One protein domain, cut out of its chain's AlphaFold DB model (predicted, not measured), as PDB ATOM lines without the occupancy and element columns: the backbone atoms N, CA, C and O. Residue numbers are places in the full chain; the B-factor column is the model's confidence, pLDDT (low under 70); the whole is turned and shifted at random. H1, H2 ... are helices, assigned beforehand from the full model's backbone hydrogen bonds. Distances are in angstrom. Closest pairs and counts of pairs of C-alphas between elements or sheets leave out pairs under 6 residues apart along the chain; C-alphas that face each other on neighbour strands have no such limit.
ATOM      1  N   ASP A   4     133.765  73.088  89.717       83.31
ATOM      2  CA  ASP A   4     132.498  72.388  89.957       83.31
ATOM      3  C   ASP A   4     132.516  71.507  91.204       83.31
ATOM      4  O   ASP A   4     131.590  71.627  92.002       83.31
ATOM      5  N   PRO A   5     133.559  70.688  91.463       85.12
ATOM      6  CA  PRO A   5     133.572  69.848  92.659       85.12
ATOM      7  C   PRO A   5     133.571  70.661  93.958       85.12
ATOM      8  O   PRO A   5     133.033  70.209  94.962       85.12
ATOM      9  N   ILE A   6     134.165  71.860  93.943       84.56
ATOM     10  CA  ILE A   6     134.208  72.753  95.108       84.56
ATOM     11  C   ILE A   6     132.832  73.379  95.326       84.56
ATOM     12  O   ILE A   6     132.335  73.376  96.447       84.56
ATOM     13  N   ILE A   7     132.207  73.872  94.255       85.69
ATOM     14  CA  ILE A   7     130.864  74.457  94.307       85.69
ATOM     15  C   ILE A   7     129.847  73.411  94.771       85.69
ATOM     16  O   ILE A   7     129.066  73.688  95.677       85.69
ATOM     17  N   MET A   8     129.909  72.196  94.220       87.88
ATOM     18  CA  MET A   8     129.058  71.085  94.644       87.88
ATOM     19  C   MET A   8     129.275  70.752  96.116       87.88
ATOM     20  O   MET A   8     128.317  70.767  96.874       87.88
ATOM     21  N   ALA A   9     130.523  70.563  96.561       85.38
ATOM     22  CA  ALA A   9     130.805  70.273  97.966       85.38
ATOM     23  C   ALA A   9     130.246  71.351  98.913       85.38
ATOM     24  O   ALA A   9     129.654  71.025  99.937       85.38
ATOM     25  N   MET A  10     130.394  72.632  98.561       85.75
ATOM     26  CA  MET A  10     129.864  73.736  99.362       85.75
ATOM     27  C   MET A  10     128.336  73.720  99.439       85.75
ATOM     28  O   MET A  10     127.784  73.843 100.529       85.75
ATOM     29  N   VAL A  11     127.652  73.576  98.303       85.62
ATOM     30  CA  VAL A  11     126.184  73.619  98.257       85.62
ATOM     31  C   VAL A  11     125.575  72.369  98.887       85.62
ATOM     32  O   VAL A  11     124.600  72.487  99.620       85.62
ATOM     33  N   SER A  12     126.193  71.199  98.717       85.69
ATOM     34  CA  SER A  12     125.798  69.986  99.436       85.69
ATOM     35  C   SER A  12     125.949  70.146 100.950       85.69
ATOM     36  O   SER A  12     125.094  69.686 101.692       85.69
ATOM     37  N   CYS A  13     126.989  70.834 101.443       85.44
ATOM     38  CA  CYS A  13     127.094  71.131 102.875       85.44
ATOM     39  C   CYS A  13     125.970  72.051 103.373       85.44
ATOM     40  O   CYS A  13     125.500  71.863 104.490       85.44
ATOM     41  N   ILE A  14     125.543  73.032 102.573       84.50
ATOM     42  CA  ILE A  14     124.408  73.901 102.920       84.50
ATOM     43  C   ILE A  14     123.119  73.077 102.979       84.50
ATOM     44  O   ILE A  14     122.413  73.150 103.978       84.50
ATOM     45  N   ASP A  15     122.871  72.244 101.967       86.25
ATOM     46  CA  ASP A  15     121.710  71.349 101.913       86.25
ATOM     47  C   ASP A  15     121.675  70.386 103.113       86.25
ATOM     48  O   ASP A  15     120.652  70.246 103.776       86.25
ATOM     49  N   MET A  16     122.824  69.807 103.481       87.50
ATOM     50  CA  MET A  16     122.951  68.971 104.680       87.50
ATOM     51  C   MET A  16     122.645  69.732 105.975       87.50
ATOM     52  O   MET A  16     122.054  69.158 106.883       87.50
ATOM     53  N   LEU A  17     123.056  70.999 106.087       86.94
ATOM     54  CA  LEU A  17     122.768  71.821 107.266       86.94
ATOM     55  C   LEU A  17     121.293  72.220 107.346       86.94
ATOM     56  O   LEU A  17     120.755  72.281 108.448       86.94
ATOM     57  N   ASP A  18     120.650  72.474 106.206       84.12
ATOM     58  CA  ASP A  18     119.223  72.801 106.135       84.12
ATOM     59  C   ASP A  18     118.330  71.580 106.402       84.12
ATOM     60  O   ASP A  18     117.227  71.724 106.934       84.12
ATOM     61  N   ALA A  19     118.806  70.380 106.063       86.56
ATOM     62  CA  ALA A  19     118.107  69.122 106.309       86.56
ATOM     63  C   ALA A  19     118.360  68.525 107.706       86.56
ATOM     64  O   ALA A  19     117.646  67.599 108.090       86.56
ATOM     65  N   ALA A  20     119.360  69.021 108.445       87.44
ATOM     66  CA  ALA A  20     119.746  68.474 109.743       87.44
ATOM     67  C   ALA A  20     118.655  68.669 110.805       87.44
ATOM     68  O   ALA A  20     118.089  69.757 110.962       87.44
ATOM     69  N   GLU A  21     118.403  67.626 111.593       87.75
ATOM     70  CA  GLU A  21     117.523  67.720 112.751       87.75
ATOM     71  C   GLU A  21     118.205  68.498 113.902       87.75
ATOM     72  O   GLU A  21     119.438  68.549 113.996       87.75
ATOM     73  N   PRO A  22     117.439  69.139 114.813       82.94
ATOM     74  CA  PRO A  22     118.012  69.959 115.889       82.94
ATOM     75  C   PRO A  22     118.932  69.213 116.870       82.94
ATOM     76  O   PRO A  22     119.651  69.851 117.640       82.94
ATOM     77  N   ASP A  23     118.869  67.883 116.904       88.75
ATOM     78  CA  ASP A  23     119.753  67.007 117.673       88.75
ATOM     79  C   ASP A  23     121.015  66.581 116.901       88.75
ATOM     80  O   ASP A  23     121.993  66.171 117.527       88.75
ATOM     81  N   GLU A  24     121.032  66.737 115.575       88.19
ATOM     82  CA  GLU A  24     122.195  66.489 114.718       88.19
ATOM     83  C   GLU A  24     123.111  67.716 114.633       88.19
ATOM     84  O   GLU A  24     124.339  67.590 114.676       88.19
ATOM     85  N   VAL A  25     122.526  68.916 114.540       87.12
ATOM     86  CA  VAL A  25     123.256  70.187 114.473       87.12
ATOM     87  C   VAL A  25     122.563  71.243 115.323       87.12
ATOM     88  O   VAL A  25     121.358  71.465 115.225       87.12
ATOM     89  N   GLU A  26     123.343  71.967 116.134       88.62
ATOM     90  CA  GLU A  26     122.812  73.106 116.880       88.62
ATOM     91  C   GLU A  26     122.311  74.189 115.898       88.62
ATOM     92  O   GLU A  26     123.112  74.698 115.103       88.62
ATOM     93  N   PRO A  27     121.034  74.620 115.964       83.56
ATOM     94  CA  PRO A  27     120.479  75.565 114.991       83.56
ATOM     95  C   PRO A  27     121.250  76.889 114.904       83.56
ATOM     96  O   PRO A  27     121.401  77.470 113.831       83.56
ATOM     97  N   SER A  28     121.792  77.355 116.034       87.19
ATOM     98  CA  SER A  28     122.616  78.568 116.100       87.19
ATOM     99  C   SER A  28     123.914  78.432 115.288       87.19
ATOM    100  O   SER A  28     124.392  79.400 114.693       87.19
ATOM    101  N   TYR A  29     124.465  77.219 115.229       86.12
ATOM    102  CA  TYR A  29     125.692  76.905 114.521       86.12
ATOM    103  C   TYR A  29     125.451  76.748 113.018       86.12
ATOM    104  O   TYR A  29     126.217  77.307 112.235       86.12
ATOM    105  N   ALA A  30     124.360  76.087 112.612       84.38
ATOM    106  CA  ALA A  30     123.955  75.984 111.206       84.38
ATOM    107  C   ALA A  30     123.796  77.374 110.561       84.38
ATOM    108  O   ALA A  30     124.415  77.667 109.536       84.38
ATOM    109  N   VAL A  31     123.080  78.278 111.241       85.19
ATOM    110  CA  VAL A  31     122.919  79.676 110.806       85.19
ATOM    111  C   VAL A  31     124.270  80.386 110.690       85.19
ATOM    112  O   VAL A  31     124.516  81.104 109.722       85.19
ATOM    113  N   LYS A  32     125.178  80.179 111.651       88.12
ATOM    114  CA  LYS A  32     126.504  80.808 111.628       88.12
ATOM    115  C   LYS A  32     127.355  80.333 110.449       88.12
ATOM    116  O   LYS A  32     128.069  81.142 109.862       88.12
ATOM    117  N   VAL A  33     127.287  79.050 110.087       85.69
ATOM    118  CA  VAL A  33     128.005  78.521 108.916       85.69
ATOM    119  C   VAL A  33     127.487  79.169 107.635       85.69
ATOM    120  O   VAL A  33     128.287  79.668 106.846       85.69
ATOM    121  N   GLN A  34     126.166  79.248 107.464       80.00
ATOM    122  CA  GLN A  34     125.555  79.904 106.306       80.00
ATOM    123  C   GLN A  34     125.924  81.390 106.218       80.00
ATOM    124  O   GLN A  34     126.238  81.876 105.133       80.00
ATOM    125  N   GLN A  35     125.958  82.101 107.351       83.75
ATOM    126  CA  GLN A  35     126.409  83.495 107.408       83.75
ATOM    127  C   GLN A  35     127.859  83.646 106.945       83.75
ATOM    128  O   GLN A  35     128.129  84.455 106.062       83.75
ATOM    129  N   VAL A  36     128.780  82.842 107.489       87.75
ATOM    130  CA  VAL A  36     130.199  82.895 107.109       87.75
ATOM    131  C   VAL A  36     130.376  82.592 105.623       87.75
ATOM    132  O   VAL A  36     131.123  83.288 104.941       87.75
ATOM    133  N   MET A  37     129.673  81.585 105.096       81.50
ATOM    134  CA  MET A  37     129.698  81.297 103.662       81.50
ATOM    135  C   MET A  37     129.196  82.507 102.868       81.50
ATOM    136  O   MET A  37     129.910  82.973 101.989       81.50
ATOM    137  N   GLY A  38     128.046  83.080 103.229       76.12
ATOM    138  CA  GLY A  38     127.508  84.288 102.599       76.12
ATOM    139  C   GLY A  38     128.485  85.471 102.586       76.12
ATOM    140  O   GLY A  38     128.654  86.097 101.543       76.12
ATOM    141  N   GLU A  39     129.182  85.739 103.693       84.50
ATOM    142  CA  GLU A  39     130.193  86.805 103.793       84.50
ATOM    143  C   GLU A  39     131.351  86.610 102.802       84.50
ATOM    144  O   GLU A  39     131.753  87.551 102.117       84.50
ATOM    145  N   TYR A  40     131.874  85.386 102.675       83.25
ATOM    146  CA  TYR A  40     132.938  85.095 101.705       83.25
ATOM    147  C   TYR A  40     132.455  85.192 100.259       83.25
ATOM    148  O   TYR A  40     133.221  85.598  99.385       83.25
ATOM    149  N   LEU A  41     131.195  84.846  99.998       74.38
ATOM    150  CA  LEU A  41     130.605  84.977  98.668       74.38
ATOM    151  C   LEU A  41     130.369  86.444  98.289       74.38
ATOM    152  O   LEU A  41     130.588  86.813  97.142       74.38
ATOM    153  N   GLN A  42     130.006  87.298  99.249       74.00
ATOM    154  CA  GLN A  42     129.910  88.752  99.049       74.00
ATOM    155  C   GLN A  42     131.272  89.426  98.831       74.00
ATOM    156  O   GLN A  42     131.335  90.529  98.298       74.00
ATOM    157  N   ALA A  43     132.368  88.780  99.232       82.88
ATOM    158  CA  ALA A  43     133.719  89.268  98.970       82.88
ATOM    159  C   ALA A  43     134.199  88.985  97.533       82.88
ATOM    160  O   ALA A  43     135.305  89.400  97.171       82.88
ATOM    161  N   ILE A  44     133.404  88.279  96.719       81.06
ATOM    162  CA  ILE A  44     133.724  88.019  95.314       81.06
ATOM    163  C   ILE A  44     133.706  89.348  94.547       81.06
ATOM    164  O   ILE A  44     132.743  90.107  94.659       81.06
ATOM    165  N   PRO A  45     134.763  89.671  93.779       85.94
ATOM    166  CA  PRO A  45     134.801  90.906  93.015       85.94
ATOM    167  C   PRO A  45     133.634  90.993  92.018       85.94
ATOM    168  O   PRO A  45     133.395  90.025  91.293       85.94
ATOM    169  N   PRO A  46     132.995  92.168  91.855       85.12
ATOM    170  CA  PRO A  46     131.941  92.352  90.855       85.12
ATOM    171  C   PRO A  46     132.380  92.047  89.414       85.12
ATOM    172  O   PRO A  46     131.558  91.748  88.552       85.12
ATOM    173  N   SER A  47     133.688  92.108  89.131       88.69
ATOM    174  CA  SER A  47     134.257  91.705  87.838       88.69
ATOM    175  C   SER A  47     134.105  90.214  87.540       88.69
ATOM    176  O   SER A  47     134.078  89.839  86.368       88.69
ATOM    177  N   ASP A  48     134.005  89.387  88.579       88.56
ATOM    178  CA  ASP A  48     134.047  87.927  88.495       88.56
ATOM    179  C   ASP A  48     132.631  87.322  88.597       88.56
ATOM    180  O   ASP A  48     132.404  86.173  88.209       88.56
ATOM    181  N   GLU A  49     131.649  88.112  89.052       88.62
ATOM    182  CA  GLU A  49     130.238  87.723  89.165       88.62
ATOM    183  C   GLU A  49     129.634  87.152  87.869       88.62
ATOM    184  O   GLU A  49     128.929  86.144  87.959       88.62
ATOM    185  N   PRO A  50     129.894  87.696  86.656       90.62
ATOM    186  CA  PRO A  50     129.329  87.131  85.432       90.62
ATOM    187  C   PRO A  50     129.830  85.710  85.145       90.62
ATOM    188  O   PRO A  50     129.039  84.847  84.759       90.62
ATOM    189  N   GLU A  51     131.126  85.456  85.351       89.38
ATOM    190  CA  GLU A  51     131.731  84.135  85.139       89.38
ATOM    191  C   GLU A  51     131.207  83.130  86.169       89.38
ATOM    192  O   GLU A  51     130.786  82.026  85.808       89.38
ATOM    193  N   LEU A  52     131.146  83.542  87.438       88.44
ATOM    194  CA  LEU A  52     130.579  82.735  88.511       88.44
ATOM    195  C   LEU A  52     129.108  82.400  88.244       88.44
ATOM    196  O   LEU A  52     128.713  81.240  88.341       88.44
ATOM    197  N   ARG A  53     128.302  83.383  87.836       91.25
ATOM    198  CA  ARG A  53     126.891  83.181  87.493       91.25
ATOM    199  C   ARG A  53     126.723  82.147  86.384       91.25
ATOM    200  O   ARG A  53     125.889  81.251  86.503       91.25
ATOM    201  N   THR A  54     127.517  82.238  85.316       93.00
ATOM    202  CA  THR A  54     127.502  81.242  84.234       93.00
ATOM    203  C   THR A  54     127.872  79.851  84.744       93.00
ATOM    204  O   THR A  54     127.236  78.871  84.357       93.00
ATOM    205  N   MET A  55     128.862  79.757  85.630       92.44
ATOM    206  CA  MET A  55     129.292  78.495  86.222       92.44
ATOM    207  C   MET A  55     128.194  77.855  87.078       92.44
ATOM    208  O   MET A  55     127.858  76.695  86.850       92.44
ATOM    209  N   LEU A  56     127.583  78.619  87.988       92.06
ATOM    210  CA  LEU A  56     126.492  78.153  88.848       92.06
ATOM    211  C   LEU A  56     125.299  77.646  88.027       92.06
ATOM    212  O   LEU A  56     124.784  76.562  88.291       92.06
ATOM    213  N   LEU A  57     124.886  78.393  86.997       94.81
ATOM    214  CA  LEU A  57     123.766  78.002  86.134       94.81
ATOM    215  C   LEU A  57     124.062  76.745  85.312       94.81
ATOM    216  O   LEU A  57     123.158  75.936  85.105       94.81
ATOM    217  N   ARG A  58     125.307  76.572  84.854       96.19
ATOM    218  CA  ARG A  58     125.728  75.357  84.152       96.19
ATOM    219  C   ARG A  58     125.660  74.146  85.077       96.19
ATOM    220  O   ARG A  58     124.972  73.192  84.739       96.19
ATOM    221  N   ILE A  59     126.304  74.217  86.245       92.62
ATOM    222  CA  ILE A  59     126.297  73.124  87.231       92.62
ATOM    223  C   ILE A  59     124.853  72.777  87.604       92.62
ATOM    224  O   ILE A  59     124.476  71.612  87.583       92.62
ATOM    225  N   ALA A  60     124.011  73.787  87.852       92.88
ATOM    226  CA  ALA A  60     122.596  73.586  88.154       92.88
ATOM    227  C   ALA A  60     121.823  72.884  87.028       92.88
ATOM    228  O   ALA A  60     120.825  72.225  87.301       92.88
ATOM    229  N   GLY A  61     122.222  73.069  85.768       94.00
ATOM    230  CA  GLY A  61     121.686  72.317  84.637       94.00
ATOM    231  C   GLY A  61     122.132  70.858  84.681       94.00
ATOM    232  O   GLY A  61     121.282  69.969  84.621       94.00
ATOM    233  N   ASP A  62     123.435  70.640  84.859       94.00
ATOM    234  CA  ASP A  62     124.079  69.323  84.847       94.00
ATOM    235  C   ASP A  62     123.528  68.385  85.937       94.00
ATOM    236  O   ASP A  62     123.317  67.206  85.668       94.00
ATOM    237  N   VAL A  63     123.233  68.903  87.137       91.00
ATOM    238  CA  VAL A  63     122.737  68.092  88.270       91.00
ATOM    239  C   VAL A  63     121.216  68.138  88.459       91.00
ATOM    240  O   VAL A  63     120.695  67.565  89.409       91.00
ATOM    241  N   SER A  64     120.474  68.821  87.579       90.25
ATOM    242  CA  SER A  64     119.055  69.147  87.825       90.25
ATOM    243  C   SER A  64     118.117  67.954  88.019       90.25
ATOM    244  O   SER A  64     117.127  68.095  88.739       90.25
ATOM    245  N   GLU A  65     118.395  66.819  87.377       90.38
ATOM    246  CA  GLU A  65     117.582  65.603  87.503       90.38
ATOM    247  C   GLU A  65     117.963  64.767  88.731       90.38
ATOM    248  O   GLU A  65     117.084  64.203  89.382       90.38
ATOM    249  N   GLU A  66     119.256  64.699  89.054       91.12
ATOM    250  CA  GLU A  66     119.786  63.863  90.139       91.12
ATOM    251  C   GLU A  66     119.647  64.550  91.504       91.12
ATOM    252  O   GLU A  66     119.294  63.910  92.494       91.12
ATOM    253  N   GLU A  67     119.865  65.866  91.548       90.25
ATOM    254  CA  GLU A  67     119.914  66.663  92.775       90.25
ATOM    255  C   GLU A  67     119.077  67.954  92.628       90.25
ATOM    256  O   GLU A  67     119.609  69.071  92.577       90.25
ATOM    257  N   PRO A  68     117.734  67.845  92.552       90.12
ATOM    258  CA  PRO A  68     116.859  68.978  92.242       90.12
ATOM    259  C   PRO A  68     116.927  70.110  93.279       90.12
ATOM    260  O   PRO A  68     116.802  71.281  92.911       90.12
ATOM    261  N   THR A  69     117.154  69.786  94.555       88.75
ATOM    262  CA  THR A  69     117.307  70.773  95.638       88.75
ATOM    263  C   THR A  69     118.600  71.573  95.480       88.75
ATOM    264  O   THR A  69     118.574  72.804  95.495       88.75
ATOM    265  N   ILE A  70     119.719  70.898  95.207       88.25
ATOM    266  CA  ILE A  70     121.018  71.541  94.958       88.25
ATOM    267  C   ILE A  70     120.949  72.418  93.704       88.25
ATOM    268  O   ILE A  70     121.391  73.570  93.718       88.25
ATOM    269  N   ALA A  71     120.299  71.939  92.641       91.50
ATOM    270  CA  ALA A  71     120.050  72.742  91.448       91.50
ATOM    271  C   ALA A  71     119.202  73.997  91.737       91.50
ATOM    272  O   ALA A  71     119.402  75.033  91.097       91.50
ATOM    273  N   ALA A  72     118.260  73.937  92.684       91.62
ATOM    274  CA  ALA A  72     117.484  75.100  93.109       91.62
ATOM    275  C   ALA A  72     118.347  76.121  93.872       91.62
ATOM    276  O   ALA A  72     118.319  77.301  93.514       91.62
ATOM    277  N   TYR A  73     119.171  75.677  94.828       88.69
ATOM    278  CA  TYR A  73     120.111  76.544  95.554       88.69
ATOM    279  C   TYR A  73     121.078  77.268  94.614       88.69
ATOM    280  O   TYR A  73     121.244  78.485  94.701       88.69
ATOM    281  N   LEU A  74     121.674  76.541  93.666       90.81
ATOM    282  CA  LEU A  74     122.596  77.111  92.682       90.81
ATOM    283  C   LEU A  74     121.929  78.195  91.821       90.81
ATOM    284  O   LEU A  74     122.531  79.239  91.562       90.81
ATOM    285  N   ARG A  75     120.675  77.980  91.396       93.44
ATOM    286  CA  ARG A  75     119.908  78.974  90.623       93.44
ATOM    287  C   ARG A  75     119.550  80.199  91.452       93.44
ATOM    288  O   ARG A  75     119.653  81.308  90.938       93.44
ATOM    289  N   GLN A  76     119.136  80.004  92.702       90.00
ATOM    290  CA  GLN A  76     118.838  81.104  93.616       90.00
ATOM    291  C   GLN A  76     120.080  81.966  93.826       90.00
ATOM    292  O   GLN A  76     120.028  83.182  93.666       90.00
ATOM    293  N   TRP A  77     121.218  81.334  94.098       87.19
ATOM    294  CA  TRP A  77     122.466  82.055  94.281       87.19
ATOM    295  C   TRP A  77     122.892  82.793  93.004       87.19
ATOM    296  O   TRP A  77     123.198  83.981  93.063       87.19
ATOM    297  N   ALA A  78     122.800  82.161  91.833       90.25
ATOM    298  CA  ALA A  78     123.060  82.825  90.554       90.25
ATOM    299  C   ALA A  78     122.123  84.019  90.262       90.25
ATOM    300  O   ALA A  78     122.475  84.891  89.464       90.25
ATOM    301  N   GLY A  79     120.926  84.039  90.858       88.62
ATOM    302  CA  GLY A  79     119.987  85.160  90.800       88.62
ATOM    303  C   GLY A  79     120.387  86.335  91.690       88.62
ATOM    304  O   GLY A  79     120.155  87.472  91.304       88.62
ATOM    305  N   ASN A  80     121.039  86.058  92.820       85.12
ATOM    306  CA  ASN A  80     121.470  87.064  93.797       85.12
ATOM    307  C   ASN A  80     122.824  87.716  93.450       85.12
ATOM    308  O   ASN A  80     123.251  88.636  94.137       85.12
ATOM    309  N   LEU A  81     123.537  87.220  92.432       83.06
ATOM    310  CA  LEU A  81     124.757  87.862  91.932       83.06
ATOM    311  C   LEU A  81     124.369  89.074  91.070       83.06
ATOM    312  O   LEU A  81     123.766  88.901  90.006       83.06
TER     313      LEU A  81
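This is residues 4 to 81 of the 83 residues of an uncharacterized protein of Streptomyces sp. CC53 (UniProt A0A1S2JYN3). Two helical hairpins are set crosswise to each other: H1 with H2, splayed like a V, and H3 with H4, close side by side. H1 crosses the H3 and H4 hairpin near its link and packs mainly on H4, while H2 meets H1 near the closed end of the V and reaches out from there, with an open space between its far half and the other helices. The printed part has 78 residues with four named helices, in the order H1, H2, H3, H4 along the chain, and no named strand; the class is all helix. The whole is compact, with a radius of gyration of the C-alphas of 13.1 A, and its C-alphas span 39 by 31 by 19 A along their three main axes.

Start at H1, residues 4 to 19, the hub, which touches the three other helices, each with a part of its length. Go on to H2, residues 27 to 42, and you will find that the two only just touch, with 3 pairs of C-alphas within 8 A. They touch with residues 14 to 18 of H1 and 30 to 34 of H2 alone, and there the closest C-alphas, those of Leu 17 and Ala 30, are 5.9 A apart. H1 and H2 run opposite ways at a shallow tilt of 30 degrees and form a helical hairpin. Next comes H3, residues 49 to 62, which H1 only just touches, again with 3 pairs of C-alphas within 8 A. Here H1 touches H3 with residues 4 to 7 alone and H3 touches H1 with residues 55 to 59 alone; the closest C-alphas are those of Asp 4 and Ile 59 at 6.8 A, and the lines are about perpendicular at 73 degrees. Last comes H4, residues 68 to 80, which touches H1 through residues 69 to 74. On H1 look at residues 11 to 15; the closest C-alphas, those of Val 11 and Ile 70, are 6.5 A apart, and the lines are about perpendicular at 74 degrees. H3 and H4 touch with 19 pairs of C-alphas within 8 A, the closest being those of Ala 60 and Ala 71, 4.2 A apart. They form the second helical hairpin, running opposite ways at a shallow tilt of 17 degrees. H2 is apart from both H3 and H4. In H1, H2, H3 and H4 every O i to N i+4 pair is within hydrogen-bond range.

Find C-alpha 4 at (132.498, 72.388, 89.957); from there H1 runs 22.0 A to C-alpha 19. H2 begins at C-alpha 27, at (120.479, 75.565, 114.991), and measures 22.7 A to C-alpha 42. H3 goes from Glu 49 to Asp 62, 19.9 A. H4 begins at Pro 68 and runs 18.7 A to C-alpha 80, which you will find at (121.470, 87.064, 93.797).

The two C-alphas farthest apart are those of Asp 23 and Ser 47, at 41.4 A; look for the first between H1 and H2 and the second between H2 and H3. From the first printed C-alpha, Asp 4, to the last, Leu 81, the distance is 17.4 A. The residues run from 4 to 81 and the printed part has no cut. The link from H3 to H4 is tight, with 5 residues, and those from H1 to H2 and from H2 to H3 are short, with 7 and 6 residues. In the B-factor column the mean pLDDT of the printed part of this predicted model is 87.3, and no printed residue is under 70.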